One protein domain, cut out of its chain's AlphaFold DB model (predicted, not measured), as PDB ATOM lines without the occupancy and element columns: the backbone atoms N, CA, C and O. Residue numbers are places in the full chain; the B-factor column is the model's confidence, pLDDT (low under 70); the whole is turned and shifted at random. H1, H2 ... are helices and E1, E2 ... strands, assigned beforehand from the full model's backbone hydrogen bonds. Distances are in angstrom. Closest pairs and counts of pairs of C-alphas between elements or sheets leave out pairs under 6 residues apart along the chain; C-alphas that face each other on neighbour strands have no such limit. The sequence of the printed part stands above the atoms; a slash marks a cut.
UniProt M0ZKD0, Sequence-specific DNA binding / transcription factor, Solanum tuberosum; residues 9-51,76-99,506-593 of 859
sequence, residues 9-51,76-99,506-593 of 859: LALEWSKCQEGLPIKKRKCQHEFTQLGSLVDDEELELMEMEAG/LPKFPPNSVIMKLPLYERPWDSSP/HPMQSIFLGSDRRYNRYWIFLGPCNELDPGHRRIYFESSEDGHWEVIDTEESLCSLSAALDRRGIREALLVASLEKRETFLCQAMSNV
ATOM      1  N   LEU A   9      22.577 -20.493  39.925       67.44
ATOM      2  CA  LEU A   9      22.155 -21.895  39.784       67.44
ATOM      3  C   LEU A   9      22.091 -22.658  41.117       67.44
ATOM      4  O   LEU A   9      21.263 -23.558  41.268       67.44
ATOM      5  N   ALA A  10      22.938 -22.300  42.085       59.03
ATOM      6  CA  ALA A  10      23.044 -22.985  43.373       59.03
ATOM      7  C   ALA A  10      22.022 -22.508  44.422       59.03
ATOM      8  O   ALA A  10      21.682 -23.224  45.369       59.03
ATOM      9  N   LEU A  11      21.527 -21.274  44.293       53.06
ATOM     10  CA  LEU A  11      20.900 -20.536  45.393       53.06
ATOM     11  C   LEU A  11      19.371 -20.560  45.411       53.06
ATOM     12  O   LEU A  11      18.738 -19.521  45.622       53.06
ATOM     13  N   GLU A  12      18.753 -21.736  45.257       50.59
ATOM     14  CA  GLU A  12      17.284 -21.784  45.202       50.59
ATOM     15  C   GLU A  12      16.556 -22.972  45.851       50.59
ATOM     16  O   GLU A  12      15.429 -23.283  45.476       50.59
ATOM     17  N   TRP A  13      17.107 -23.538  46.935       34.56
ATOM     18  CA  TRP A  13      16.265 -24.205  47.949       34.56
ATOM     19  C   TRP A  13      16.131 -23.391  49.247       34.56
ATOM     20  O   TRP A  13      15.020 -23.167  49.730       34.56
ATOM     21  N   SER A  14      17.223 -22.812  49.762       30.80
ATOM     22  CA  SER A  14      17.210 -22.036  51.019       30.80
ATOM     23  C   SER A  14      16.260 -20.823  50.995       30.80
ATOM     24  O   SER A  14      15.636 -20.494  52.004       30.80
ATOM     25  N   LYS A  15      16.073 -20.181  49.830       33.81
ATOM     26  CA  LYS A  15      15.154 -19.033  49.667       33.81
ATOM     27  C   LYS A  15      13.668 -19.395  49.855       33.81
ATOM     28  O   LYS A  15      12.852 -18.489  50.035       33.81
ATOM     29  N   CYS A  16      13.299 -20.679  49.819       32.97
ATOM     30  CA  CYS A  16      11.910 -21.126  49.961       32.97
ATOM     31  C   CYS A  16      11.415 -21.181  51.419       32.97
ATOM     32  O   CYS A  16      10.203 -21.234  51.632       32.97
ATOM     33  N   GLN A  17      12.305 -21.120  52.422       35.16
ATOM     34  CA  GLN A  17      11.915 -21.165  53.842       35.16
ATOM     35  C   GLN A  17      11.887 -19.801  54.559       35.16
ATOM     36  O   GLN A  17      11.101 -19.649  55.493       35.16
ATOM     37  N   GLU A  18      12.647 -18.789  54.122       30.83
ATOM     38  CA  GLU A  18      12.820 -17.534  54.891       30.83
ATOM     39  C   GLU A  18      11.943 -16.332  54.452       30.83
ATOM     40  O   GLU A  18      12.092 -15.235  54.987       30.83
ATOM     41  N   GLY A  19      11.007 -16.482  53.498       28.30
ATOM     42  CA  GLY A  19      10.341 -15.327  52.856       28.30
ATOM     43  C   GLY A  19       8.809 -15.348  52.733       28.30
ATOM     44  O   GLY A  19       8.303 -15.688  51.668       28.30
ATOM     45  N   LEU A  20       8.102 -14.829  53.750       31.33
ATOM     46  CA  LEU A  20       6.655 -14.493  53.810       31.33
ATOM     47  C   LEU A  20       5.617 -15.615  53.512       31.33
ATOM     48  O   LEU A  20       5.786 -16.437  52.609       31.33
ATOM     49  N   PRO A  21       4.431 -15.590  54.166       35.50
ATOM     50  CA  PRO A  21       3.375 -16.600  53.974       35.50
ATOM     51  C   PRO A  21       2.788 -16.663  52.550       35.50
ATOM     52  O   PRO A  21       2.106 -17.627  52.205       35.50
ATOM     53  N   ILE A  22       3.066 -15.668  51.702       35.62
ATOM     54  CA  ILE A  22       2.606 -15.610  50.307       35.62
ATOM     55  C   ILE A  22       3.396 -16.587  49.411       35.62
ATOM     56  O   ILE A  22       2.807 -17.189  48.515       35.62
ATOM     57  N   LYS A  23       4.697 -16.818  49.664       31.08
ATOM     58  CA  LYS A  23       5.503 -17.752  48.851       31.08
ATOM     59  C   LYS A  23       5.209 -19.221  49.159       31.08
ATOM     60  O   LYS A  23       5.186 -20.031  48.235       31.08
ATOM     61  N   LYS A  24       4.877 -19.554  50.415       29.23
ATOM     62  CA  LYS A  24       4.459 -20.914  50.813       29.23
ATOM     63  C   LYS A  24       3.265 -21.417  49.984       29.23
ATOM     64  O   LYS A  24       3.274 -22.559  49.535       29.23
ATOM     65  N   ARG A  25       2.303 -20.529  49.692       30.44
ATOM     66  CA  ARG A  25       1.156 -20.824  48.815       30.44
ATOM     67  C   ARG A  25       1.528 -21.061  47.350       30.44
ATOM     68  O   ARG A  25       0.849 -21.856  46.718       30.44
ATOM     69  N   LYS A  26       2.575 -20.421  46.809       31.88
ATOM     70  CA  LYS A  26       3.036 -20.680  45.429       31.88
ATOM     71  C   LYS A  26       3.629 -22.081  45.287       31.88
ATOM     72  O   LYS A  26       3.206 -22.817  44.407       31.88
ATOM     73  N   CYS A  27       4.522 -22.465  46.198       31.97
ATOM     74  CA  CYS A  27       5.120 -23.801  46.190       31.97
ATOM     75  C   CYS A  27       4.049 -24.893  46.396       31.97
ATOM     76  O   CYS A  27       3.981 -25.844  45.626       31.97
ATOM     77  N   GLN A  28       3.118 -24.705  47.343       30.34
ATOM     78  CA  GLN A  28       1.977 -25.619  47.488       30.34
ATOM     79  C   GLN A  28       1.073 -25.660  46.243       30.34
ATOM     80  O   GLN A  28       0.597 -26.738  45.907       30.34
ATOM     81  N   HIS A  29       0.863 -24.549  45.525       34.75
ATOM     82  CA  HIS A  29       0.113 -24.563  44.261       34.75
ATOM     83  C   HIS A  29       0.812 -25.374  43.160       34.75
ATOM     84  O   HIS A  29       0.138 -26.168  42.512       34.75
ATOM     85  N   GLU A  30       2.132 -25.221  42.984       42.78
ATOM     86  CA  GLU A  30       2.918 -26.011  42.016       42.78
ATOM     87  C   GLU A  30       2.783 -27.521  42.298       42.78
ATOM     88  O   GLU A  30       2.449 -28.288  41.398       42.78
ATOM     89  N   PHE A  31       2.910 -27.947  43.561       40.31
ATOM     90  CA  PHE A  31       2.723 -29.356  43.941       40.31
ATOM     91  C   PHE A  31       1.263 -29.841  43.857       40.31
ATOM     92  O   PHE A  31       1.026 -30.991  43.496       40.31
ATOM     93  N   THR A  32       0.271 -28.988  44.138       40.53
ATOM     94  CA  THR A  32      -1.156 -29.367  44.026       40.53
ATOM     95  C   THR A  32      -1.569 -29.566  42.564       40.53
ATOM     96  O   THR A  32      -2.409 -30.410  42.272       40.53
ATOM     97  N   GLN A  33      -0.960 -28.823  41.635       49.19
ATOM     98  CA  GLN A  33      -1.199 -28.951  40.195       49.19
ATOM     99  C   GLN A  33      -0.550 -30.214  39.597       49.19
ATOM    100  O   GLN A  33      -1.024 -30.732  38.586       49.19
ATOM    101  N   LEU A  34       0.491 -30.745  40.249       49.72
ATOM    102  CA  LEU A  34       1.172 -31.978  39.849       49.72
ATOM    103  C   LEU A  34       0.349 -33.244  40.156       49.72
ATOM    104  O   LEU A  34       0.407 -34.216  39.410       49.72
ATOM    105  N   GLY A  35      -0.465 -33.221  41.219       49.09
ATOM    106  CA  GLY A  35      -1.303 -34.355  41.647       49.09
ATOM    107  C   GLY A  35      -2.469 -34.711  40.711       49.09
ATOM    108  O   GLY A  35      -3.192 -35.665  40.982       49.09
ATOM    109  N   SER A  36      -2.664 -33.950  39.629       60.28
ATOM    110  CA  SER A  36      -3.654 -34.207  38.570       60.28
ATOM    111  C   SER A  36      -3.040 -34.598  37.217       60.28
ATOM    112  O   SER A  36      -3.765 -34.667  36.226       60.28
ATOM    113  N   LEU A  37      -1.721 -34.795  37.153       71.25
ATOM    114  CA  LEU A  37      -1.018 -35.209  35.936       71.25
ATOM    115  C   LEU A  37      -1.079 -36.732  35.737       71.25
ATOM    116  O   LEU A  37      -1.343 -37.483  36.678       71.25
ATOM    117  N   VAL A  38      -0.857 -37.179  34.501       77.88
ATOM    118  CA  VAL A  38      -0.916 -38.598  34.101       77.88
ATOM    119  C   VAL A  38       0.504 -39.172  34.039       77.88
ATOM    120  O   VAL A  38       1.463 -38.425  33.843       77.88
ATOM    121  N   ASP A  39       0.667 -40.487  34.212       80.69
ATOM    122  CA  ASP A  39       1.965 -41.123  33.969       80.69
ATOM    123  C   ASP A  39       2.410 -40.923  32.512       80.69
ATOM    124  O   ASP A  39       1.624 -41.062  31.577       80.69
ATOM    125  N   ASP A  40       3.685 -40.598  32.319       82.62
ATOM    126  CA  ASP A  40       4.242 -40.211  31.026       82.62
ATOM    127  C   ASP A  40       4.214 -41.356  29.985       82.62
ATOM    128  O   ASP A  40       4.102 -41.087  28.790       82.62
ATOM    129  N   GLU A  41       4.266 -42.634  30.403       77.56
ATOM    130  CA  GLU A  41       4.077 -43.770  29.483       77.56
ATOM    131  C   GLU A  41       2.595 -43.980  29.139       77.56
ATOM    132  O   GLU A  41       2.266 -44.291  27.995       77.56
ATOM    133  N   GLU A  42       1.690 -43.812  30.110       77.88
ATOM    134  CA  GLU A  42       0.239 -43.896  29.884       77.88
ATOM    135  C   GLU A  42      -0.246 -42.777  28.952       77.88
ATOM    136  O   GLU A  42      -1.050 -43.023  28.050       77.88
ATOM    137  N   LEU A  43       0.304 -41.569  29.107       80.75
ATOM    138  CA  LEU A  43       0.056 -40.435  28.225       80.75
ATOM    139  C   LEU A  43       0.454 -40.755  26.775       80.75
ATOM    140  O   LEU A  43      -0.369 -40.632  25.871       80.75
ATOM    141  N   GLU A  44       1.688 -41.215  26.555       79.94
ATOM    142  CA  GLU A  44       2.201 -41.540  25.219       79.94
ATOM    143  C   GLU A  44       1.424 -42.694  24.556       79.94
ATOM    144  O   GLU A  44       1.174 -42.666  23.350       79.94
ATOM    145  N   LEU A  45       0.965 -43.679  25.341       73.69
ATOM    146  CA  LEU A  45       0.071 -44.739  24.863       73.69
ATOM    147  C   LEU A  45      -1.276 -44.177  24.378       73.69
ATOM    148  O   LEU A  45      -1.706 -44.528  23.278       73.69
ATOM    149  N   MET A  46      -1.908 -43.269  25.132       74.94
ATOM    150  CA  MET A  46      -3.157 -42.617  24.705       74.94
ATOM    151  C   MET A  46      -2.986 -41.803  23.413       74.94
ATOM    152  O   MET A  46      -3.889 -41.778  22.577       74.94
ATOM    153  N   GLU A  47      -1.835 -41.158  23.209       76.75
ATOM    154  CA  GLU A  47      -1.574 -40.395  21.980       76.75
ATOM    155  C   GLU A  47      -1.339 -41.290  20.759       76.75
ATOM    156  O   GLU A  47      -1.818 -40.979  19.667       76.75
ATOM    157  N   MET A  48      -0.676 -42.437  20.933       67.56
ATOM    158  CA  MET A  48      -0.547 -43.441  19.871       67.56
ATOM    159  C   MET A  48      -1.886 -44.105  19.515       67.56
ATOM    160  O   MET A  48      -2.094 -44.471  18.358       67.56
ATOM    161  N   GLU A  49      -2.807 -44.240  20.474       65.44
ATOM    162  CA  GLU A  49      -4.178 -44.706  20.223       65.44
ATOM    163  C   GLU A  49      -5.046 -43.643  19.518       65.44
ATOM    164  O   GLU A  49      -5.914 -43.997  18.717       65.44
ATOM    165  N   ALA A  50      -4.793 -42.351  19.762       63.06
ATOM    166  CA  ALA A  50      -5.510 -41.228  19.144       63.06
ATOM    167  C   ALA A  50      -4.938 -40.763  17.786       63.06
ATOM    168  O   ALA A  50      -5.602 -40.025  17.053       63.06
ATOM    169  N   GLY A  51      -3.707 -41.158  17.447       60.62
ATOM    170  CA  GLY A  51      -3.022 -40.762  16.217       60.62
ATOM    171  C   GLY A  51      -3.596 -41.396  14.934       60.62
ATOM    172  O   GLY A  51      -4.208 -42.463  14.974       60.62
ATOM    173  N   LEU A  76       8.524 -48.529  21.291       67.12
ATOM    174  CA  LEU A  76       8.444 -47.122  21.674       67.12
ATOM    175  C   LEU A  76       9.631 -46.334  21.092       67.12
ATOM    176  O   LEU A  76      10.749 -46.856  21.047       67.12
ATOM    177  N   PRO A  77       9.428 -45.073  20.665       73.12
ATOM    178  CA  PRO A  77      10.522 -44.246  20.180       73.12
ATOM    179  C   PRO A  77      11.546 -44.005  21.293       73.12
ATOM    180  O   PRO A  77      11.189 -43.819  22.465       73.12
ATOM    181  N   LYS A  78      12.828 -43.987  20.907       81.06
ATOM    182  CA  LYS A  78      13.917 -43.565  21.791       81.06
ATOM    183  C   LYS A  78      13.712 -42.112  22.209       81.06
ATOM    184  O   LYS A  78      13.268 -41.293  21.406       81.06
ATOM    185  N   PHE A  79      14.050 -41.821  23.459       83.38
ATOM    186  CA  PHE A  79      14.003 -40.480  24.023       83.38
ATOM    187  C   PHE A  79      15.305 -40.222  24.804       83.38
ATOM    188  O   PHE A  79      15.719 -41.130  25.532       83.38
ATOM    189  N   PRO A  80      15.922 -39.030  24.701       88.19
ATOM    190  CA  PRO A  80      15.539 -37.890  23.851       88.19
ATOM    191  C   PRO A  80      15.544 -38.161  22.340       88.19
ATOM    192  O   PRO A  80      16.195 -39.099  21.878       88.19
ATOM    193  N   PRO A  81      14.782 -37.378  21.554       86.69
ATOM    194  CA  PRO A  81      14.785 -37.502  20.103       86.69
ATOM    195  C   PRO A  81      16.127 -37.048  19.515       86.69
ATOM    196  O   PRO A  81      16.769 -36.144  20.042       86.69
ATOM    197  N   ASN A  82      16.491 -37.594  18.349       84.75
ATOM    198  CA  ASN A  82      17.744 -37.299  17.629       84.75
ATOM    199  C   ASN A  82      17.967 -35.806  17.271       84.75
ATOM    200  O   ASN A  82      19.022 -35.459  16.748       84.75
ATOM    201  N   SER A  83      16.975 -34.934  17.482       85.38
ATOM    202  CA  SER A  83      17.106 -33.476  17.376       85.38
ATOM    203  C   SER A  83      17.843 -32.844  18.562       85.38
ATOM    204  O   SER A  83      18.371 -31.746  18.425       85.38
ATOM    205  N   VAL A  84      17.892 -33.514  19.717       89.19
ATOM    206  CA  VAL A  84      18.711 -33.107  20.864       89.19
ATOM    207  C   VAL A  84      20.131 -33.612  20.619       89.19
ATOM    208  O   VAL A  84      20.406 -34.801  20.770       89.19
ATOM    209  N   ILE A  85      21.032 -32.722  20.198       88.44
ATOM    210  CA  ILE A  85      22.428 -33.092  19.949       88.44
ATOM    211  C   ILE A  85      23.138 -33.209  21.297       88.44
ATOM    212  O   ILE A  85      23.363 -32.215  21.988       88.44
ATOM    213  N   MET A  86      23.518 -34.433  21.648       89.06
ATOM    214  CA  MET A  86      24.332 -34.718  22.826       89.06
ATOM    215  C   MET A  86      25.786 -35.005  22.450       89.06
ATOM    216  O   MET A  86      26.119 -35.310  21.300       89.06
ATOM    217  N   LYS A  87      26.671 -34.856  23.434       90.25
ATOM    218  CA  LYS A  87      28.120 -35.029  23.309       90.25
ATOM    219  C   LYS A  87      28.661 -35.893  24.445       90.25
ATOM    220  O   LYS A  87      28.094 -35.917  25.533       90.25
ATOM    221  N   LEU A  88      29.809 -36.531  24.221       86.38
ATOM    222  CA  LEU A  88      30.553 -37.188  25.297       86.38
ATOM    223  C   LEU A  88      30.942 -36.161  26.383       86.38
ATOM    224  O   LEU A  88      31.404 -35.075  26.028       86.38
ATOM    225  N   PRO A  89      30.804 -36.480  27.687       84.69
ATOM    226  CA  PRO A  89      31.151 -35.549  28.762       84.69
ATOM    227  C   PRO A  89      32.653 -35.260  28.850       84.69
ATOM    228  O   PRO A  89      33.050 -34.179  29.277       84.69
ATOM    229  N   LEU A  90      33.477 -36.241  28.470       86.56
ATOM    230  CA  LEU A  90      34.934 -36.220  28.522       86.56
ATOM    231  C   LEU A  90      35.477 -36.800  27.210       86.56
ATOM    232  O   LEU A  90      35.028 -37.854  26.763       86.56
ATOM    233  N   TYR A  91      36.440 -36.109  26.600       81.25
ATOM    234  CA  TYR A  91      37.022 -36.475  25.298       81.25
ATOM    235  C   TYR A  91      38.413 -37.111  25.397       81.25
ATOM    236  O   TYR A  91      39.002 -37.477  24.381       81.25
ATOM    237  N   GLU A  92      38.971 -37.204  26.603       84.69
ATOM    238  CA  GLU A  92      40.291 -37.786  26.826       84.69
ATOM    239  C   GLU A  92      40.189 -39.300  27.019       84.69
ATOM    240  O   GLU A  92      39.282 -39.800  27.686       84.69
ATOM    241  N   ARG A  93      41.147 -40.047  26.466       81.12
ATOM    242  CA  ARG A  93      41.284 -41.485  26.736       81.12
ATOM    243  C   ARG A  93      41.713 -41.694  28.181       81.12
ATOM    244  O   ARG A  93      42.670 -41.038  28.572       81.12
ATOM    245  N   PRO A  94      41.127 -42.643  28.937       84.69
ATOM    246  CA  PRO A  94      40.238 -43.716  28.474       84.69
ATOM    247  C   PRO A  94      38.732 -43.392  28.543       84.69
ATOM    248  O   PRO A  94      37.919 -44.258  28.220       84.69
ATOM    249  N   TRP A  95      38.346 -42.188  28.977       87.69
ATOM    250  CA  TRP A  95      36.953 -41.795  29.231       87.69
ATOM    251  C   TRP A  95      36.086 -41.771  27.966       87.69
ATOM    252  O   TRP A  95      34.916 -42.139  28.024       87.69
ATOM    253  N   ASP A  96      36.672 -41.399  26.824       81.81
ATOM    254  CA  ASP A  96      36.036 -41.434  25.495       81.81
ATOM    255  C   ASP A  96      35.726 -42.861  24.993       81.81
ATOM    256  O   ASP A  96      34.878 -43.049  24.123       81.81
ATOM    257  N   SER A  97      36.440 -43.860  25.523       83.56
ATOM    258  CA  SER A  97      36.526 -45.218  24.978       83.56
ATOM    259  C   SER A  97      35.856 -46.272  25.866       83.56
ATOM    260  O   SER A  97      35.472 -47.325  25.360       83.56
ATOM    261  N   SER A  98      35.712 -46.018  27.174       87.31
ATOM    262  CA  SER A  98      35.032 -46.916  28.117       87.31
ATOM    263  C   SER A  98      33.903 -46.200  28.874       87.31
ATOM    264  O   SER A  98      34.168 -45.453  29.827       87.31
ATOM    265  N   PRO A  99      32.628 -46.464  28.527       85.75
ATOM    266  CA  PRO A  99      31.496 -45.925  29.275       85.75
ATOM    267  C   PRO A  99      31.413 -46.496  30.701       85.75
ATOM    268  O   PRO A  99      30.836 -45.856  31.577       85.75
ATOM    269  N   HIS A 506      32.619 -21.465  46.604       68.00
ATOM    270  CA  HIS A 506      31.366 -22.172  46.386       68.00
ATOM    271  C   HIS A 506      31.585 -23.688  46.551       68.00
ATOM    272  O   HIS A 506      32.480 -24.221  45.901       68.00
ATOM    273  N   PRO A 507      30.821 -24.406  47.396       75.06
ATOM    274  CA  PRO A 507      30.973 -25.853  47.526       75.06
ATOM    275  C   PRO A 507      30.492 -26.570  46.257       75.06
ATOM    276  O   PRO A 507      29.549 -26.118  45.607       75.06
ATOM    277  N   MET A 508      31.097 -27.717  45.940       86.06
ATOM    278  CA  MET A 508      30.624 -28.565  44.839       86.06
ATOM    279  C   MET A 508      29.179 -29.009  45.093       86.06
ATOM    280  O   MET A 508      28.821 -29.325  46.231       86.06
ATOM    281  N   GLN A 509      28.348 -29.040  44.051       85.75
ATOM    282  CA  GLN A 509      26.923 -29.335  44.181       85.75
ATOM    283  C   GLN A 509      26.403 -30.206  43.036       85.75
ATOM    284  O   GLN A 509      26.633 -29.911  41.866       85.75
ATOM    285  N   SER A 510      25.641 -31.245  43.379       88.12
ATOM    286  CA  SER A 510      24.812 -32.018  42.459       88.12
ATOM    287  C   SER A 510      23.381 -31.489  42.557       88.12
ATOM    288  O   SER A 510      22.828 -31.338  43.650       88.12
ATOM    289  N   ILE A 511      22.787 -31.159  41.412       88.06
ATOM    290  CA  ILE A 511      21.411 -30.671  41.301       88.06
ATOM    291  C   ILE A 511      20.668 -31.622  40.370       88.06
ATOM    292  O   ILE A 511      20.998 -31.719  39.187       88.06
ATOM    293  N   PHE A 512      19.660 -32.314  40.898       90.00
ATOM    294  CA  PHE A 512      18.756 -33.121  40.085       90.00
ATOM    295  C   PHE A 512      17.724 -32.204  39.415       90.00
ATOM    296  O   PHE A 512      17.033 -31.442  40.093       90.00
ATOM    297  N   LEU A 513      17.628 -32.242  38.084       87.62
ATOM    298  CA  LEU A 513      16.627 -31.471  37.339       87.62
ATOM    299  C   LEU A 513      15.308 -32.240  37.213       87.62
ATOM    300  O   LEU A 513      14.237 -31.642  37.301       87.62
ATOM    301  N   GLY A 514      15.381 -33.555  37.020       88.56
ATOM    302  CA  GLY A 514      14.223 -34.422  36.843       88.56
ATOM    303  C   GLY A 514      14.524 -35.618  35.945       88.56
ATOM    304  O   GLY A 514      15.678 -35.881  35.590       88.56
ATOM    305  N   SER A 515      13.462 -36.323  35.565       89.94
ATOM    306  CA  SER A 515      13.508 -37.451  34.635       89.94
ATOM    307  C   SER A 515      12.525 -37.271  33.489       89.94
ATOM    308  O   SER A 515      11.540 -36.552  33.628       89.94
ATOM    309  N   ASP A 516      12.780 -37.951  32.375       89.75
ATOM    310  CA  ASP A 516      11.874 -37.981  31.225       89.75
ATOM    311  C   ASP A 516      10.924 -39.197  31.229       89.75
ATOM    312  O   ASP A 516      10.921 -40.029  32.151       89.75
ATOM    313  N   ARG A 517      10.114 -39.335  30.170       85.88
ATOM    314  CA  ARG A 517       9.199 -40.470  29.977       85.88
ATOM    315  C   ARG A 517       9.877 -41.844  29.999       85.88
ATOM    316  O   ARG A 517       9.201 -42.816  30.331       85.88
ATOM    317  N   ARG A 518      11.180 -41.945  29.700       86.56
ATOM    318  CA  ARG A 518      11.983 -43.188  29.728       86.56
ATOM    319  C   ARG A 518      12.811 -43.347  31.006       86.56
ATOM    320  O   ARG A 518      13.618 -44.268  31.081       86.56
ATOM    321  N   TYR A 519      12.592 -42.515  32.024       87.12
ATOM    322  CA  TYR A 519      13.344 -42.507  33.286       87.12
ATOM    323  C   TYR A 519      14.831 -42.133  33.153       87.12
ATOM    324  O   TYR A 519      15.571 -42.307  34.127       87.12
ATOM    325  N   ASN A 520      15.287 -41.593  32.015       90.88
ATOM    326  CA  ASN A 520      16.636 -41.022  31.975       90.88
ATOM    327  C   ASN A 520      16.693 -39.828  32.936       90.88
ATOM    328  O   ASN A 520      15.664 -39.201  33.216       90.88
ATOM    329  N   ARG A 521      17.870 -39.518  33.477       91.75
ATOM    330  CA  ARG A 521      18.035 -38.490  34.514       91.75
ATOM    331  C   ARG A 521      18.855 -37.315  34.011       91.75
ATOM    332  O   ARG A 521      19.852 -37.500  33.320       91.75
ATOM    333  N   TYR A 522      18.446 -36.118  34.412       93.00
ATOM    334  CA  TYR A 522      19.085 -34.866  34.020       93.00
ATOM    335  C   TYR A 522      19.651 -34.175  35.252       93.00
ATOM    336  O   TYR A 522      18.966 -34.006  36.266       93.00
ATOM    337  N   TRP A 523      20.909 -33.766  35.151       92.88
ATOM    338  CA  TRP A 523      21.714 -33.298  36.269       92.88
ATOM    339  C   TRP A 523      22.485 -32.030  35.898       92.88
ATOM    340  O   TRP A 523      22.927 -31.863  34.761       92.88
ATOM    341  N   ILE A 524      22.713 -31.160  36.878       90.69
ATOM    342  CA  ILE A 524      23.757 -30.131  36.819       90.69
ATOM    343  C   ILE A 524      24.756 -30.436  37.931       90.69
ATOM    344  O   ILE A 524      24.364 -30.647  39.080       90.69
ATOM    345  N   PHE A 525      26.041 -30.440  37.587       90.06
ATOM    346  CA  PHE A 525      27.129 -30.476  38.557       90.06
ATOM    347  C   PHE A 525      27.829 -29.121  38.564       90.06
ATOM    348  O   PHE A 525      28.334 -28.702  37.529       90.06
ATOM    349  N   LEU A 526      27.856 -28.451  39.714       87.12
ATOM    350  CA  LEU A 526      28.555 -27.183  39.925       87.12
ATOM    351  C   LEU A 526      29.842 -27.435  40.712       87.12
ATOM    352  O   LEU A 526      29.815 -28.179  41.694       87.12
ATOM    353  N   GLY A 527      30.949 -26.825  40.288       83.38
ATOM    354  CA  GLY A 527      32.251 -26.930  40.940       83.38
ATOM    355  C   GLY A 527      32.575 -25.669  41.757       83.38
ATOM    356  O   GLY A 527      31.803 -25.307  42.649       83.38
ATOM    357  N   PRO A 528      33.712 -24.988  41.496       80.06
ATOM    358  CA  PRO A 528      34.102 -23.756  42.189       80.06
ATOM    359  C   PRO A 528      33.258 -22.526  41.819       80.06
ATOM    360  O   PRO A 528      33.455 -21.462  42.411       80.06
ATOM    361  N   CYS A 529      32.354 -22.637  40.839       80.12
ATOM    362  CA  CYS A 529      31.523 -21.555  40.315       80.12
ATOM    363  C   CYS A 529      32.321 -20.303  39.898       80.12
ATOM    364  O   CYS A 529      31.926 -19.171  40.182       80.12
ATOM    365  N   ASN A 530      33.442 -20.506  39.202       77.81
ATOM    366  CA  ASN A 530      34.184 -19.442  38.522       77.81
ATOM    367  C   ASN A 530      33.723 -19.293  37.050       77.81
ATOM    368  O   ASN A 530      32.918 -20.084  36.558       77.81
ATOM    369  N   GLU A 531      34.234 -18.283  36.337       67.56
ATOM    370  CA  GLU A 531      33.900 -18.012  34.919       67.56
ATOM    371  C   GLU A 531      34.279 -19.166  33.965       67.56
ATOM    372  O   GLU A 531      33.749 -19.277  32.859       67.56
ATOM    373  N   LEU A 532      35.187 -20.044  34.399       68.44
ATOM    374  CA  LEU A 532      35.666 -21.196  33.638       68.44
ATOM    375  C   LEU A 532      34.888 -22.485  33.947       68.44
ATOM    376  O   LEU A 532      35.003 -23.432  33.168       68.44
ATOM    377  N   ASP A 533      34.082 -22.519  35.014       80.31
ATOM    378  CA  ASP A 533      33.385 -23.712  35.500       80.31
ATOM    379  C   ASP A 533      32.393 -24.231  34.437       80.31
ATOM    380  O   ASP A 533      31.397 -23.562  34.127       80.31
ATOM    381  N   PRO A 534      32.635 -25.420  33.853       79.19
ATOM    382  CA  PRO A 534      31.767 -25.978  32.829       79.19
ATOM    383  C   PRO A 534      30.388 -26.377  33.371       79.19
ATOM    384  O   PRO A 534      29.455 -26.505  32.580       79.19
ATOM    385  N   GLY A 535      30.227 -26.512  34.690       78.25
ATOM    386  CA  GLY A 535      28.951 -26.777  35.350       78.25
ATOM    387  C   GLY A 535      27.872 -25.732  35.077       78.25
ATOM    388  O   GLY A 535      26.693 -26.065  34.994       78.25
ATOM    389  N   HIS A 536      28.261 -24.477  34.834       81.38
ATOM    390  CA  HIS A 536      27.327 -23.403  34.484       81.38
ATOM    391  C   HIS A 536      26.693 -23.544  33.088       81.38
ATOM    392  O   HIS A 536      25.708 -22.868  32.806       81.38
ATOM    393  N   ARG A 537      27.263 -24.382  32.210       84.75
ATOM    394  CA  ARG A 537      26.930 -24.464  30.772       84.75
ATOM    395  C   ARG A 537      26.732 -25.894  30.252       84.75
ATOM    396  O   ARG A 537      26.641 -26.085  29.045       84.75
ATOM    397  N   ARG A 538      26.693 -26.896  31.135       89.31
ATOM    398  CA  ARG A 538      26.512 -28.314  30.784       89.31
ATOM    399  C   ARG A 538      25.369 -28.920  31.593       89.31
ATOM    400  O   ARG A 538      25.422 -28.935  32.822       89.31
ATOM    401  N   ILE A 539      24.376 -29.472  30.901       91.81
ATOM    402  CA  ILE A 539      23.403 -30.396  31.493       91.81
ATOM    403  C   ILE A 539      23.898 -31.810  31.210       91.81
ATOM    404  O   ILE A 539      24.172 -32.149  30.061       91.81
ATOM    405  N   TYR A 540      24.010 -32.622  32.255       92.88
ATOM    406  CA  TYR A 540      24.462 -34.005  32.176       92.88
ATOM    407  C   TYR A 540      23.251 -34.933  32.100       92.88
ATOM    408  O   TYR A 540      22.315 -34.811  32.891       92.88
ATOM    409  N   PHE A 541      23.289 -35.854  31.148       93.50
ATOM    410  CA  PHE A 541      22.279 -36.869  30.887       93.50
ATOM    411  C   PHE A 541      22.799 -38.231  31.352       93.50
ATOM    412  O   PHE A 541      23.918 -38.600  31.008       93.50
ATOM    413  N   GLU A 542      21.994 -38.971  32.113       94.06
ATOM    414  CA  GLU A 542      22.241 -40.356  32.531       94.06
ATOM    415  C   GLU A 542      21.143 -41.252  31.941       94.06
ATOM    416  O   GLU A 542      19.970 -41.142  32.313       94.06
ATOM    417  N   SER A 543      21.525 -42.145  31.027       89.69
ATOM    418  CA  SER A 543      20.618 -43.094  30.370       89.69
ATOM    419  C   SER A 543      20.065 -44.140  31.345       89.69
ATOM    420  O   SER A 543      20.808 -44.722  32.137       89.69
ATOM    421  N   SER A 544      18.767 -44.440  31.268       86.88
ATOM    422  CA  SER A 544      18.127 -45.446  32.130       86.88
ATOM    423  C   SER A 544      18.365 -46.897  31.686       86.88
ATOM    424  O   SER A 544      18.276 -47.805  32.515       86.88
ATOM    425  N   GLU A 545      18.669 -47.128  30.402       84.00
ATOM    426  CA  GLU A 545      18.806 -48.474  29.823       84.00
ATOM    427  C   GLU A 545      20.157 -49.121  30.168       84.00
ATOM    428  O   GLU A 545      20.226 -50.305  30.504       84.00
ATOM    429  N   ASP A 546      21.235 -48.341  30.082       82.00
ATOM    430  CA  ASP A 546      22.625 -48.801  30.181       82.00
ATOM    431  C   ASP A 546      23.501 -47.941  31.115       82.00
ATOM    432  O   ASP A 546      24.653 -48.302  31.382       82.00
ATOM    433  N   GLY A 547      22.980 -46.820  31.628       84.06
ATOM    434  CA  GLY A 547      23.683 -45.925  32.548       84.06
ATOM    435  C   GLY A 547      24.787 -45.080  31.913       84.06
ATOM    436  O   GLY A 547      25.636 -44.586  32.650       84.06
ATOM    437  N   HIS A 548      24.882 -44.968  30.581       87.56
ATOM    438  CA  HIS A 548      25.904 -44.098  29.980       87.56
ATOM    439  C   HIS A 548      25.605 -42.614  30.245       87.56
ATOM    440  O   HIS A 548      24.470 -42.239  30.550       87.56
ATOM    441  N   TRP A 549      26.649 -41.788  30.138       92.12
ATOM    442  CA  TRP A 549      26.584 -40.353  30.397       92.12
ATOM    443  C   TRP A 549      26.851 -39.553  29.126       92.12
ATOM    444  O   TRP A 549      27.841 -39.810  28.442       92.12
ATOM    445  N   GLU A 550      26.015 -38.551  28.861       92.56
ATOM    446  CA  GLU A 550      26.204 -37.559  27.795       92.56
ATOM    447  C   GLU A 550      25.989 -36.134  28.333       92.56
ATOM    448  O   GLU A 550      25.584 -35.932  29.480       92.56
ATOM    449  N   VAL A 551      26.299 -35.126  27.517       93.06
ATOM    450  CA  VAL A 551      26.190 -33.703  27.858       93.06
ATOM    451  C   VAL A 551      25.454 -32.923  26.771       93.06
ATOM    452  O   VAL A 551      25.727 -33.074  25.580       93.06
ATOM    453  N   ILE A 552      24.582 -32.019  27.220       92.31
ATOM    454  CA  ILE A 552      23.968 -30.946  26.436       92.31
ATOM    455  C   ILE A 552      24.657 -29.629  26.825       92.31
ATOM    456  O   ILE A 552      24.590 -29.203  27.980       92.31
ATOM    457  N   ASP A 553      25.323 -28.992  25.861       90.31
ATOM    458  CA  ASP A 553      26.150 -27.782  26.037       90.31
ATOM    459  C   ASP A 553      25.818 -26.644  25.045       90.31
ATOM    460  O   ASP A 553      26.558 -25.666  24.955       90.31
ATOM    461  N   THR A 554      24.731 -26.768  24.273       89.50
ATOM    462  CA  THR A 554      24.298 -25.763  23.285       89.50
ATOM    463  C   THR A 554      22.861 -25.318  23.524       89.50
ATOM    464  O   THR A 554      21.993 -26.138  23.828       89.50
ATOM    465  N   GLU A 555      22.601 -24.027  23.299       90.50
ATOM    466  CA  GLU A 555      21.258 -23.434  23.363       90.50
ATOM    467  C   GLU A 555      20.281 -24.146  22.407       90.50
ATOM    468  O   GLU A 555      19.186 -24.516  22.816       90.50
ATOM    469  N   GLU A 556      20.701 -24.463  21.175       89.19
ATOM    470  CA  GLU A 556      19.868 -25.185  20.195       89.19
ATOM    471  C   GLU A 556      19.403 -26.563  20.701       89.19
ATOM    472  O   GLU A 556      18.242 -26.944  20.511       89.19
ATOM    473  N   SER A 557      20.279 -27.306  21.384       90.31
ATOM    474  CA  SER A 557      19.942 -28.622  21.945       90.31
ATOM    475  C   SER A 557      19.083 -28.506  23.203       90.31
ATOM    476  O   SER A 557      18.182 -29.320  23.393       90.31
ATOM    477  N   LEU A 558      19.303 -27.474  24.025       90.56
ATOM    478  CA  LEU A 558      18.458 -27.166  25.180       90.56
ATOM    479  C   LEU A 558      17.034 -26.791  24.739       90.56
ATOM    480  O   LEU A 558      16.073 -27.376  25.234       90.56
ATOM    481  N   CYS A 559      16.880 -25.907  23.750       90.06
ATOM    482  CA  CYS A 559      15.575 -25.581  23.171       90.06
ATOM    483  C   CYS A 559      14.907 -26.813  22.540       90.06
ATOM    484  O   CYS A 559      13.702 -27.008  22.700       90.06
ATOM    485  N   SER A 560      15.679 -27.672  21.866       91.62
ATOM    486  CA  SER A 560      15.173 -28.921  21.278       91.62
ATOM    487  C   SER A 560      14.690 -29.921  22.333       91.62
ATOM    488  O   SER A 560      13.680 -30.587  22.110       91.62
ATOM    489  N   LEU A 561      15.360 -30.009  23.489       92.56
ATOM    490  CA  LEU A 561      14.914 -30.820  24.624       92.56
ATOM    491  C   LEU A 561      13.628 -30.237  25.225       92.56
ATOM    492  O   LEU A 561      12.637 -30.950  25.360       92.56
ATOM    493  N   SER A 562      13.612 -28.934  25.515       90.38
ATOM    494  CA  SER A 562      12.450 -28.229  26.078       90.38
ATOM    495  C   SER A 562      11.204 -28.311  25.182       90.38
ATOM    496  O   SER A 562      10.088 -28.329  25.694       90.38
ATOM    497  N   ALA A 563      11.378 -28.392  23.857       90.12
ATOM    498  CA  ALA A 563      10.299 -28.593  22.886       90.12
ATOM    499  C   ALA A 563       9.824 -30.057  22.758       90.12
ATOM    500  O   ALA A 563       8.724 -30.290  22.261       90.12
ATOM    501  N   ALA A 564      10.636 -31.032  23.180       89.56
ATOM    502  CA  ALA A 564      10.314 -32.460  23.127       89.56
ATOM    503  C   ALA A 564       9.593 -32.983  24.386       89.56
ATOM    504  O   ALA A 564       8.971 -34.043  24.330       89.56
ATOM    505  N   LEU A 565       9.690 -32.264  25.509       90.12
ATOM    506  CA  LEU A 565       9.104 -32.644  26.798       90.12
ATOM    507  C   LEU A 565       7.614 -32.283  26.904       90.12
ATOM    508  O   LEU A 565       7.186 -31.191  26.524       90.12
ATOM    509  N   ASP A 566       6.826 -33.178  27.500       86.19
ATOM    510  CA  ASP A 566       5.389 -33.018  27.685       86.19
ATOM    511  C   ASP A 566       5.015 -32.565  29.101       86.19
ATOM    512  O   ASP A 566       5.251 -33.238  30.101       86.19
ATOM    513  N   ARG A 567       4.329 -31.424  29.193       87.19
ATOM    514  CA  ARG A 567       3.885 -30.838  30.468       87.19
ATOM    515  C   ARG A 567       2.691 -31.563  31.107       87.19
ATOM    516  O   ARG A 567       2.280 -31.179  32.200       87.19
ATOM    517  N   ARG A 568       2.092 -32.548  30.427       83.62
ATOM    518  CA  ARG A 568       0.982 -33.373  30.941       83.62
ATOM    519  C   ARG A 568       1.463 -34.606  31.710       83.62
ATOM    520  O   ARG A 568       0.689 -35.146  32.501       83.62
ATOM    521  N   GLY A 569       2.697 -35.045  31.459       84.25
ATOM    522  CA  GLY A 569       3.335 -36.168  32.140       84.25
ATOM    523  C   GLY A 569       3.897 -35.760  33.504       84.25
ATOM    524  O   GLY A 569       4.420 -34.655  33.655       84.25
ATOM    525  N   ILE A 570       3.781 -36.623  34.518       82.69
ATOM    526  CA  ILE A 570       4.261 -36.334  35.882       82.69
ATOM    527  C   ILE A 570       5.781 -36.090  35.913       82.69
ATOM    528  O   ILE A 570       6.236 -35.165  36.592       82.69
ATOM    529  N   ARG A 571       6.576 -36.914  35.214       87.25
ATOM    530  CA  ARG A 571       8.047 -36.818  35.216       87.25
ATOM    531  C   ARG A 571       8.517 -35.639  34.371       87.25
ATOM    532  O   ARG A 571       9.278 -34.801  34.858       87.25
ATOM    533  N   GLU A 572       8.011 -35.530  33.148       88.06
ATOM    534  CA  GLU A 572       8.423 -34.486  32.211       88.06
ATOM    535  C   GLU A 572       7.986 -33.089  32.671       88.06
ATOM    536  O   GLU A 572       8.767 -32.149  32.536       88.06
ATOM    537  N   ALA A 573       6.834 -32.935  33.337       85.00
ATOM    538  CA  ALA A 573       6.448 -31.657  33.941       85.00
ATOM    539  C   ALA A 573       7.416 -31.187  35.044       85.00
ATOM    540  O   ALA A 573       7.692 -29.990  35.137       85.00
ATOM    541  N   LEU A 574       7.961 -32.102  35.860       86.50
ATOM    542  CA  LEU A 574       8.984 -31.767  36.861       86.50
ATOM    543  C   LEU A 574      10.287 -31.312  36.197       86.50
ATOM    544  O   LEU A 574      10.857 -30.297  36.599       86.50
ATOM    545  N   LEU A 575      10.727 -32.029  35.158       89.50
ATOM    546  CA  LEU A 575      11.927 -31.679  34.401       89.50
ATOM    547  C   LEU A 575      11.772 -30.319  33.699       89.50
ATOM    548  O   LEU A 575      12.638 -29.459  33.852       89.50
ATOM    549  N   VAL A 576      10.646 -30.078  33.015       88.00
ATOM    550  CA  VAL A 576      10.327 -28.779  32.396       88.00
ATOM    551  C   VAL A 576      10.329 -27.666  33.440       88.00
ATOM    552  O   VAL A 576      11.005 -26.660  33.243       88.00
ATOM    553  N   ALA A 577       9.663 -27.848  34.585       87.44
ATOM    554  CA  ALA A 577       9.634 -26.833  35.638       87.44
ATOM    555  C   ALA A 577      11.033 -26.524  36.211       87.44
ATOM    556  O   ALA A 577      11.300 -25.385  36.598       87.44
ATOM    557  N   SER A 578      11.937 -27.508  36.269       87.88
ATOM    558  CA  SER A 578      13.334 -27.307  36.680       87.88
ATOM    559  C   SER A 578      14.191 -26.611  35.622       87.88
ATOM    560  O   SER A 578      15.086 -25.846  36.002       87.88
ATOM    561  N   LEU A 579      13.926 -26.869  34.336       88.69
ATOM    562  CA  LEU A 579      14.592 -26.239  33.195       88.69
ATOM    563  C   LEU A 579      14.138 -24.784  33.025       88.69
ATOM    564  O   LEU A 579      14.987 -23.901  33.036       88.69
ATOM    565  N   GLU A 580      12.831 -24.500  32.993       87.62
ATOM    566  CA  GLU A 580      12.279 -23.134  32.885       87.62
ATOM    567  C   GLU A 580      12.794 -22.203  33.994       87.62
ATOM    568  O   GLU A 580      13.056 -21.024  33.764       87.62
ATOM    569  N   LYS A 581      13.003 -22.731  35.209       86.25
ATOM    570  CA  LYS A 581      13.574 -21.977  36.340       86.25
ATOM    571  C   LYS A 581      15.042 -21.564  36.132       86.25
ATOM    572  O   LYS A 581      15.524 -20.712  36.870       86.25
ATOM    573  N   ARG A 582      15.759 -22.170  35.177       85.25
ATOM    574  CA  ARG A 582      17.210 -21.992  34.942       85.25
ATOM    575  C   ARG A 582      17.569 -21.631  33.495       85.25
ATOM    576  O   ARG A 582      18.725 -21.311  33.228       85.25
ATOM    577  N   GLU A 583      16.597 -21.654  32.586       84.19
ATOM    578  CA  GLU A 583      16.754 -21.475  31.137       84.19
ATOM    579  C   GLU A 583      17.522 -20.197  30.785       84.19
ATOM    580  O   GLU A 583      18.527 -20.264  30.085       84.19
ATOM    581  N   THR A 584      17.126 -19.046  31.338       82.88
ATOM    582  CA  THR A 584      17.762 -17.752  31.033       82.88
ATOM    583  C   THR A 584      19.257 -17.732  31.355       82.88
ATOM    584  O   THR A 584      20.044 -17.214  30.565       82.88
ATOM    585  N   PHE A 585      19.654 -18.320  32.487       84.50
ATOM    586  CA  PHE A 585      21.057 -18.429  32.882       84.50
ATOM    587  C   PHE A 585      21.806 -19.429  31.992       84.50
ATOM    588  O   PHE A 585      22.896 -19.127  31.511       84.50
ATOM    589  N   LEU A 586      21.221 -20.607  31.749       85.00
ATOM    590  CA  LEU A 586      21.845 -21.669  30.955       85.00
ATOM    591  C   LEU A 586      22.076 -21.232  29.503       85.00
ATOM    592  O   LEU A 586      23.189 -21.382  29.007       85.00
ATOM    593  N   CYS A 587      21.085 -20.616  28.848       84.56
ATOM    594  CA  CYS A 587      21.244 -20.082  27.494       84.56
ATOM    595  C   CYS A 587      22.323 -18.990  27.442       84.56
ATOM    596  O   CYS A 587      23.190 -19.027  26.570       84.56
ATOM    597  N   GLN A 588      22.356 -18.066  28.412       83.94
ATOM    598  CA  GLN A 588      23.407 -17.045  28.482       83.94
ATOM    599  C   GLN A 588      24.807 -17.668  28.665       83.94
ATOM    600  O   GLN A 588      25.755 -17.274  27.983       83.94
ATOM    601  N   ALA A 589      24.946 -18.659  29.549       82.38
ATOM    602  CA  ALA A 589      26.212 -19.339  29.817       82.38
ATOM    603  C   ALA A 589      26.698 -20.203  28.635       82.38
ATOM    604  O   ALA A 589      27.903 -20.259  28.378       82.38
ATOM    605  N   MET A 590      25.782 -20.841  27.899       85.44
ATOM    606  CA  MET A 590      26.085 -21.600  26.678       85.44
ATOM    607  C   MET A 590      26.491 -20.670  25.522       85.44
ATOM    608  O   MET A 590      27.484 -20.928  24.842       85.44
ATOM    609  N   SER A 591      25.781 -19.554  25.325       77.38
ATOM    610  CA  SER A 591      25.960 -18.692  24.147       77.38
ATOM    611  C   SER A 591      27.079 -17.649  24.273       77.38
ATOM    612  O   SER A 591      27.596 -17.186  23.256       77.38
ATOM    613  N   ASN A 592      27.562 -17.338  25.484       62.97
ATOM    614  CA  ASN A 592      28.726 -16.454  25.673       62.97
ATOM    615  C   ASN A 592      30.019 -16.971  25.002       62.97
ATOM    616  O   ASN A 592      30.865 -16.166  24.616       62.97
ATOM    617  N   VAL A 593      30.159 -18.286  24.790       57.28
ATOM    618  CA  VAL A 593      31.332 -18.901  24.130       57.28
ATOM    619  C   VAL A 593      31.464 -18.478  22.655       57.28
ATOM    620  O   VAL A 593      32.573 -18.397  22.126       57.28
TER     621      VAL A 593
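Overview. This is residues 9 to 51, 76 to 99 and 506 to 593 of the 859 residues of the protein "Sequence-specific DNA binding / transcription factor" of Solanum tuberosum (UniProt M0ZKD0). A strongly twisted sheet of four strands, E1 to E4, has helix H4 packed over its edge strand E1 on one face, while H3 and H5 run side by side, opposite ways, past the sheet. H1 and H2 make a thin outlying arm that comes near this body at the beginning of H4, and residues 76 to 99 wind on with no named element. The printed part has 155 residues, with five named helices and four named strands in the order H1 H2 E1 E2 E3 E4 H3 H4 H5. The class is mixed, helices and strands, and the sheet's order is E1 - E2 - E3 - E4, all antiparallel. The whole is compact, with a radius of gyration of the C-alphas of 17.0 A, and flat, spanning 47 by 46 by 25 A.

Along the chain. Find C-alpha 509 at (26.923, -29.335, 44.181); from there E1 runs 18.4 A to residue 515. E2 is residues 521 to 526, 16.4 A long, E3 residues 539 to 542 and E4 residues 549 to 552. H3 is residues 555 to 564, H4 residues 570 to 580 and H5 residues 583 to 593, 16.4 A long, ending at C-alpha 593 at (31.332, -18.901, 24.130). Go back to C-alpha 20 at (6.655, -14.493, 53.810) for H1, residues 20 to 34, 23.0 A long; H2 is residues 40 to 50.

Arrangement. The sheet is a meander, each strand the antiparallel neighbour of the one before, and each successive pair is a hairpin. Look for N 511 and O 524 at 2.9 A between E1 and E2, N 540 and O 523 at 2.8 A between E2 and E3, and N 541 and O 550 at 2.8 A between E3 and E4. H4 is on the sheet in two layers, a helix on one face of a sheet, at a height over the sheet of 8.0 A; it lies over E1 and runs along the strands, at 24 degrees to E1 on the local plane. The closest C-alphas of E1 and H4 are those of Gly 514 and Leu 575, 4.3 A apart. H3 and H5 touch at a shallow tilt of 32 degrees, opposite ways, with the C-alphas of Glu 555 and Cys 587 closest at 5.3 A. H2 and H4 only just touch, with 3 pairs of C-alphas within 8 A, and only at their ends, Asp 40 and Ile 570 closest at 6.2 A between C-alphas. H1 is close to H4 but not clearly touching, Leu 34 and Ile 570 being 6.7 A apart between C-alphas. Every O i to N i+4 pair is within hydrogen-bond range in H2 and H3, against 8 of 11 in H1 and 6 of 7 in both H4 and H5.

Size, cuts and confidence. The C-alphas of Pro 21 and Arg 93 are the two farthest apart, at 52.9 A. Residues 52 to 75 and 100 to 505 are not printed, with C-alpha gaps of 14.2 A from 51 to 76 and 29.3 A from 99 to 506. The link E2 to E3 is long. Residues 17 to 22, of which 20 to 22 belong to H1, stand free. Mean pLDDT of the printed part is 76.1, and residues 9 to 36 are among the 38 under 70.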